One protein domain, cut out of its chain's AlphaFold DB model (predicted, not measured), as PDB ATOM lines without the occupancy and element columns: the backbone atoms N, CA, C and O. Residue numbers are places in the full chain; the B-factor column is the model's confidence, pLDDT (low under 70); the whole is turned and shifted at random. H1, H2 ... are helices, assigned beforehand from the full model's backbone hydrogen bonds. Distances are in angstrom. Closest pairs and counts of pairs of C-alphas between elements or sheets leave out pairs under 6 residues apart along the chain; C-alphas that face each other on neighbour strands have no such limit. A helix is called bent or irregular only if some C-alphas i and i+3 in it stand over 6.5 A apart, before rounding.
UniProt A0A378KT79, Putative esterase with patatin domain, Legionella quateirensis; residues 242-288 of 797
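This is residues 242 to 288 of the 797 residues of the protein "Putative esterase with patatin domain" of Legionella quateirensis (UniProt A0A378KT79). The longest helix, H1, slants steeply in to meet a row of two shorter helices, H2 followed by H3, where its last residue, Ala 253, comes near Ala 279 of H2 and Val 282 of H3. The other side of this thin, lopsided shape is a wide loop: the link of residues 254 to 271 swings out from the end of H1 to Ser 261 and folds back to the start of H2, so that the loop and the last residue, Asp 288, lie at the two ends of the longest axis. The printed part has 47 residues with three named helices, in the order H1, H2, H3 along the chain, and no named strand, and its class is all helix. The whole is compact, with a radius of gyration of the C-alphas of 10.8 A. The C-alphas span 31 by 21 by 11 A along their three main axes, an outline that is only just flat.

H1 is the longest helix by residues, with 11, from Gln 243 to Ala 253. Its C-alphas run from (-14.860, -56.225, 80.633) at residue 243 to (-10.029, -46.061, 93.197) at residue 253, a length of 16.9 A. H2 has 9 residues, from Thr 272 to Leu 280, and measures 12.2 A from first to last C-alpha. It begins with C-alpha 272 at (-15.047, -41.972, 103.225). H3 has 4 residues, from Val 282 to Met 285, and is 5.0 A long, with its last C-alpha, that of Met 285, at (-10.950, -56.805, 93.049). No helix is bent or irregular. Residues 254 to 271, 18 residues in one stretch, hold no named element; of these, residues 261 to 263 are helix, a run too short to bear a name.

H1 touches both H2 and H3. H1 and H2 have 7 pairs of C-alphas within 8 A, and the closest are those of Ala 253 and Ala 279, 4.1 A apart. Their lines stand at a steep tilt of 54 degrees, and the two helices run opposite ways. From centre to centre they are 14.6 A apart. H1 and H3 have 5 pairs of C-alphas within 8 A; the closest are those of Ala 253 and Val 282, 6.2 A apart, and the two centres are 9.4 A apart. H2 and H3 meet only through their link, the single residue Phe 281. In the backbone, each O i to N i+4 pair of H2 is within hydrogen-bond range. In H1 4 of 7 such pairs are within range, beside 5 of 8 pairs of O i to N i+3. H3 is too short for an O i to N i+4 pair, and its one pair of O i to N i+3 is within range.

The two C-alphas farthest apart are those of Ser 261, in the stretch between H1 and H2, and Asp 288, the last printed residue, at 32.3 A. The first and last printed C-alphas, those of Thr 242 and Asp 288, are 9.1 A apart. The link from H1 to H2 is long, with 18 residues, and its C-alphas lie 5 to 16 A from the mean of all C-alphas. The link from H2 to H3 is tight, with 1 residue. The printed part runs from residue 242 to residue 288 of a full chain of 797 residues and has no cut. The mean pLDDT of the printed part is 93.6, and no printed residue is under 70.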
ATOM      1  N   THR A 242     -16.221 -59.832  83.638       96.38
ATOM      2  CA  THR A 242     -16.479 -59.282  82.305       96.38
ATOM      3  C   THR A 242     -15.744 -57.951  82.140       96.38
ATOM      4  O   THR A 242     -15.475 -57.249  83.117       96.38
ATOM      5  N   GLN A 243     -15.494 -57.524  80.897       95.94
ATOM      6  CA  GLN A 243     -14.860 -56.225  80.633       95.94
ATOM      7  C   GLN A 243     -15.602 -55.055  81.303       95.94
ATOM      8  O   GLN A 243     -14.988 -54.189  81.921       95.94
ATOM      9  N   SER A 244     -16.939 -55.066  81.265       95.31
ATOM     10  CA  SER A 244     -17.756 -54.036  81.918       95.31
ATOM     11  C   SER A 244     -17.593 -54.032  83.441       95.31
ATOM     12  O   SER A 244     -17.720 -52.976  84.070       95.31
ATOM     13  N   GLN A 245     -17.338 -55.196  84.044       96.75
ATOM     14  CA  GLN A 245     -17.061 -55.304  85.469       96.75
ATOM     15  C   GLN A 245     -15.683 -54.717  85.803       96.75
ATOM     16  O   GLN A 245     -15.620 -53.916  86.732       96.75
ATOM     17  N   HIS A 246     -14.634 -55.016  85.026       97.50
ATOM     18  CA  HIS A 246     -13.309 -54.394  85.194       97.50
ATOM     19  C   HIS A 246     -13.380 -52.866  85.134       97.50
ATOM     20  O   HIS A 246     -12.893 -52.164  86.021       97.50
ATOM     21  N   ASP A 247     -14.064 -52.329  84.121       94.62
ATOM     22  CA  ASP A 247     -14.190 -50.881  83.946       94.62
ATOM     23  C   ASP A 247     -14.909 -50.227  85.138       94.62
ATOM     24  O   ASP A 247     -14.500 -49.169  85.610       94.62
ATOM     25  N   SER A 248     -15.930 -50.897  85.684       93.56
ATOM     26  CA  SER A 248     -16.658 -50.423  86.867       93.56
ATOM     27  C   SER A 248     -15.844 -50.539  88.164       93.56
ATOM     28  O   SER A 248     -16.043 -49.748  89.083       93.56
ATOM     29  N   ILE A 249     -14.955 -51.532  88.274       96.12
ATOM     30  CA  ILE A 249     -14.096 -51.724  89.452       96.12
ATOM     31  C   ILE A 249     -13.053 -50.611  89.532       96.12
ATOM     32  O   ILE A 249     -12.841 -50.073  90.614       96.12
ATOM     33  N   LYS A 250     -12.467 -50.194  88.406       93.94
ATOM     34  CA  LYS A 250     -11.469 -49.109  88.367       93.94
ATOM     35  C   LYS A 250     -11.977 -47.796  88.966       93.94
ATOM     36  O   LYS A 250     -11.200 -47.046  89.552       93.94
ATOM     37  N   ASP A 251     -13.278 -47.528  88.881       90.88
ATOM     38  CA  ASP A 251     -13.877 -46.338  89.492       90.88
ATOM     39  C   ASP A 251     -13.861 -46.357  91.031       90.88
ATOM     40  O   ASP A 251     -13.946 -45.293  91.643       90.88
ATOM     41  N   LEU A 252     -13.676 -47.520  91.669       94.31
ATOM     42  CA  LEU A 252     -13.542 -47.640  93.128       94.31
ATOM     43  C   LEU A 252     -12.243 -47.025  93.666       94.31
ATOM     44  O   LEU A 252     -12.152 -46.765  94.861       94.31
ATOM     45  N   ALA A 253     -11.251 -46.764  92.807       94.00
ATOM     46  CA  ALA A 253     -10.029 -46.061  93.197       94.00
ATOM     47  C   ALA A 253     -10.289 -44.587  93.578       94.00
ATOM     48  O   ALA A 253      -9.458 -43.949  94.224       94.00
ATOM     49  N   LYS A 254     -11.435 -44.021  93.169       90.56
ATOM     50  CA  LYS A 254     -11.759 -42.600  93.337       90.56
ATOM     51  C   LYS A 254     -12.553 -42.362  94.619       90.56
ATOM     52  O   LYS A 254     -13.777 -42.463  94.634       90.56
ATOM     53  N   VAL A 255     -11.862 -41.923  95.668       92.00
ATOM     54  CA  VAL A 255     -12.507 -41.463  96.905       92.00
ATOM     55  C   VAL A 255     -13.128 -40.084  96.682       92.00
ATOM     56  O   VAL A 255     -12.434 -39.091  96.473       92.00
ATOM     57  N   GLN A 256     -14.455 -40.017  96.732       89.75
ATOM     58  CA  GLN A 256     -15.238 -38.811  96.483       89.75
ATOM     59  C   GLN A 256     -16.152 -38.526  97.681       89.75
ATOM     60  O   GLN A 256     -17.301 -38.987  97.721       89.75
ATOM     61  N   PRO A 257     -15.679 -37.758  98.680       89.19
ATOM     62  CA  PRO A 257     -16.539 -37.307  99.760       89.19
ATOM     63  C   PRO A 257     -17.576 -36.316  99.217       89.19
ATOM     64  O   PRO A 257     -17.274 -35.453  98.394       89.19
ATOM     65  N   TYR A 258     -18.813 -36.441  99.699       88.56
ATOM     66  CA  TYR A 258     -19.931 -35.554  99.358       88.56
ATOM     67  C   TYR A 258     -20.169 -35.416  97.844       88.56
ATOM     68  O   TYR A 258     -20.084 -34.311  97.315       88.56
ATOM     69  N   PRO A 259     -20.483 -36.499  97.114       89.25
ATOM     70  CA  PRO A 259     -20.820 -36.393  95.697       89.25
ATOM     71  C   PRO A 259     -22.120 -35.606  95.496       89.25
ATOM     72  O   PRO A 259     -23.027 -35.631  96.345       89.25
ATOM     73  N   PHE A 260     -22.255 -34.963  94.337       84.69
ATOM     74  CA  PHE A 260     -23.536 -34.382  93.950       84.69
ATOM     75  C   PHE A 260     -24.601 -35.470  93.758       84.69
ATOM     76  O   PHE A 260     -24.291 -36.635  93.511       84.69
ATOM     77  N   SER A 261     -25.879 -35.103  93.867       83.12
ATOM     78  CA  SER A 261     -26.995 -36.058  93.799       83.12
ATOM     79  C   SER A 261     -26.997 -36.902  92.521       83.12
ATOM     80  O   SER A 261     -27.303 -38.086  92.585       83.12
ATOM     81  N   GLU A 262     -26.638 -36.305  91.388       84.44
ATOM     82  CA  GLU A 262     -26.546 -36.947  90.076       84.44
ATOM     83  C   GLU A 262     -25.307 -37.842  89.891       84.44
ATOM     84  O   GLU A 262     -25.272 -38.640  88.961       84.44
ATOM     85  N   GLU A 263     -24.308 -37.732  90.771       86.06
ATOM     86  CA  GLU A 263     -23.080 -38.543  90.745       86.06
ATOM     87  C   GLU A 263     -23.122 -39.730  91.699       86.06
ATOM     88  O   GLU A 263     -22.202 -40.552  91.709       86.06
ATOM     89  N   LYS A 264     -24.138 -39.783  92.566       89.31
ATOM     90  CA  LYS A 264     -24.234 -40.823  93.582       89.31
ATOM     91  C   LYS A 264     -24.306 -42.195  92.924       89.31
ATOM     92  O   LYS A 264     -25.127 -42.424  92.041       89.31
ATOM     93  N   ASN A 265     -23.465 -43.094  93.413       91.31
ATOM     94  CA  ASN A 265     -23.406 -44.501  93.045       91.31
ATOM     95  C   ASN A 265     -23.193 -45.366  94.304       91.31
ATOM     96  O   ASN A 265     -23.176 -44.861  95.436       91.31
ATOM     97  N   ALA A 266     -23.057 -46.681  94.137       92.38
ATOM     98  CA  ALA A 266     -22.844 -47.618  95.242       92.38
ATOM     99  C   ALA A 266     -21.604 -47.307  96.092       92.38
ATOM    100  O   ALA A 266     -21.596 -47.637  97.277       92.38
ATOM    101  N   HIS A 267     -20.562 -46.716  95.506       93.88
ATOM    102  CA  HIS A 267     -19.280 -46.458  96.153       93.88
ATOM    103  C   HIS A 267     -19.278 -45.108  96.880       93.88
ATOM    104  O   HIS A 267     -19.177 -45.071  98.107       93.88
ATOM    105  N   ASN A 268     -19.504 -44.006  96.161       91.75
ATOM    106  CA  ASN A 268     -19.394 -42.649  96.713       91.75
ATOM    107  C   ASN A 268     -20.583 -42.227  97.606       91.75
ATOM    108  O   ASN A 268     -20.539 -41.193  98.271       91.75
ATOM    109  N   SER A 269     -21.648 -43.037  97.676       91.00
ATOM    110  CA  SER A 269     -22.739 -42.838  98.641       91.00
ATOM    111  C   SER A 269     -22.410 -43.326 100.059       91.00
ATOM    112  O   SER A 269     -23.165 -43.031 100.990       91.00
ATOM    113  N   LYS A 270     -21.305 -44.063 100.239       91.38
ATOM    114  CA  LYS A 270     -20.812 -44.526 101.546       91.38
ATOM    115  C   LYS A 270     -19.931 -43.462 102.214       91.38
ATOM    116  O   LYS A 270     -19.433 -42.553 101.556       91.38
ATOM    117  N   ASN A 271     -19.675 -43.614 103.517       91.62
ATOM    118  CA  ASN A 271     -18.691 -42.778 104.217       91.62
ATOM    119  C   ASN A 271     -17.280 -42.996 103.643       91.62
ATOM    120  O   ASN A 271     -16.968 -44.095 103.177       91.62
ATOM    121  N   THR A 272     -16.419 -41.982 103.758       94.88
ATOM    122  CA  THR A 272     -15.047 -41.972 103.225       94.88
ATOM    123  C   THR A 272     -14.235 -43.200 103.633       94.88
ATOM    124  O   THR A 272     -13.604 -43.801 102.777       94.88
ATOM    125  N   ALA A 273     -14.329 -43.663 104.885       97.00
ATOM    126  CA  ALA A 273     -13.639 -44.878 105.337       97.00
ATOM    127  C   ALA A 273     -13.947 -46.130 104.491       97.00
ATOM    128  O   ALA A 273     -13.072 -46.961 104.271       97.00
ATOM    129  N   PHE A 274     -15.187 -46.282 104.011       96.75
ATOM    130  CA  PHE A 274     -15.561 -47.416 103.158       96.75
ATOM    131  C   PHE A 274     -15.048 -47.233 101.732       96.75
ATOM    132  O   PHE A 274     -14.688 -48.216 101.096       96.75
ATOM    133  N   GLN A 275     -15.022 -45.990 101.242       96.75
ATOM    134  CA  GLN A 275     -14.469 -45.666  99.931       96.75
ATOM    135  C   GLN A 275     -12.954 -45.899  99.909       96.75
ATOM    136  O   GLN A 275     -12.463 -46.559  99.006       96.75
ATOM    137  N   GLU A 276     -12.231 -45.447 100.938       97.38
ATOM    138  CA  GLU A 276     -10.796 -45.719 101.094       97.38
ATOM    139  C   GLU A 276     -10.512 -47.222 101.175       97.38
ATOM    140  O   GLU A 276      -9.586 -47.705 100.530       97.38
ATOM    141  N   ALA A 277     -11.329 -47.979 101.915       97.81
ATOM    142  CA  ALA A 277     -11.194 -49.431 101.959       97.81
ATOM    143  C   ALA A 277     -11.396 -50.072 100.573       97.81
ATOM    144  O   ALA A 277     -10.612 -50.933 100.191       97.81
ATOM    145  N   ASP A 278     -12.412 -49.653  99.810       97.25
ATOM    146  CA  ASP A 278     -12.635 -50.147  98.443       97.25
ATOM    147  C   ASP A 278     -11.446 -49.779  97.526       97.25
ATOM    148  O   ASP A 278     -10.952 -50.638  96.797       97.25
ATOM    149  N   ALA A 279     -10.941 -48.543  97.616       97.62
ATOM    150  CA  ALA A 279      -9.826 -48.041  96.811       97.62
ATOM    151  C   ALA A 279      -8.519 -48.810  97.062       97.62
ATOM    152  O   ALA A 279      -7.807 -49.133  96.120       97.62
ATOM    153  N   LEU A 280      -8.223 -49.169  98.316       98.31
ATOM    154  CA  LEU A 280      -7.027 -49.949  98.669       98.31
ATOM    155  C   LEU A 280      -7.089 -51.408  98.189       98.31
ATOM    156  O   LEU A 280      -6.059 -52.074  98.109       98.31
ATOM    157  N   PHE A 281      -8.286 -51.913  97.887       97.81
ATOM    158  CA  PHE A 281      -8.516 -53.276  97.406       97.81
ATOM    159  C   PHE A 281      -8.835 -53.344  95.909       97.81
ATOM    160  O   PHE A 281      -9.066 -54.445  95.405       97.81
ATOM    161  N   VAL A 282      -8.846 -52.213  95.194       96.75
ATOM    162  CA  VAL A 282      -9.284 -52.147  93.793       96.75
ATOM    163  C   VAL A 282      -8.488 -53.095  92.894       96.75
ATOM    164  O   VAL A 282      -9.090 -53.861  92.147       96.75
ATOM    165  N   ASP A 283      -7.165 -53.156  93.062       96.88
ATOM    166  CA  ASP A 283      -6.286 -54.021  92.267       96.88
ATOM    167  C   ASP A 283      -6.538 -55.511  92.517       96.88
ATOM    168  O   ASP A 283      -6.403 -56.329  91.611       96.88
ATOM    169  N   LEU A 284      -6.911 -55.893  93.743       97.00
ATOM    170  CA  LEU A 284      -7.286 -57.275  94.055       97.00
ATOM    171  C   LEU A 284      -8.687 -57.595  93.535       97.00
ATOM    172  O   LEU A 284      -8.925 -58.698  93.045       97.00
ATOM    173  N   MET A 285      -9.622 -56.645  93.632       96.19
ATOM    174  CA  MET A 285     -10.950 -56.805  93.049       96.19
ATOM    175  C   MET A 285     -10.877 -56.960  91.537       96.19
ATOM    176  O   MET A 285     -11.645 -57.747  91.009       96.19
ATOM    177  N   ASP A 286      -9.984 -56.255  90.845       96.94
ATOM    178  CA  ASP A 286      -9.906 -56.273  89.380       96.94
ATOM    179  C   ASP A 286      -9.320 -57.579  88.812       96.94
ATOM    180  O   ASP A 286      -9.477 -57.857  87.633       96.94
ATOM    181  N   GLN A 287      -8.684 -58.426  89.629       97.06
ATOM    182  CA  GLN A 287      -8.050 -59.669  89.165       97.06
ATOM    183  C   GLN A 287      -9.041 -60.811  88.927       97.06
ATOM    184  O   GLN A 287      -9.863 -61.108  89.789       97.06
ATOM    185  N   ASP A 288      -8.898 -61.551  87.826       96.94
ATOM    186  CA  ASP A 288      -9.765 -62.690  87.459       96.94
ATOM    187  C   ASP A 288      -9.604 -63.944  88.321       96.94
ATOM    188  O   ASP A 288     -10.288 -64.947  88.115       96.94
TER     189      ASP A 288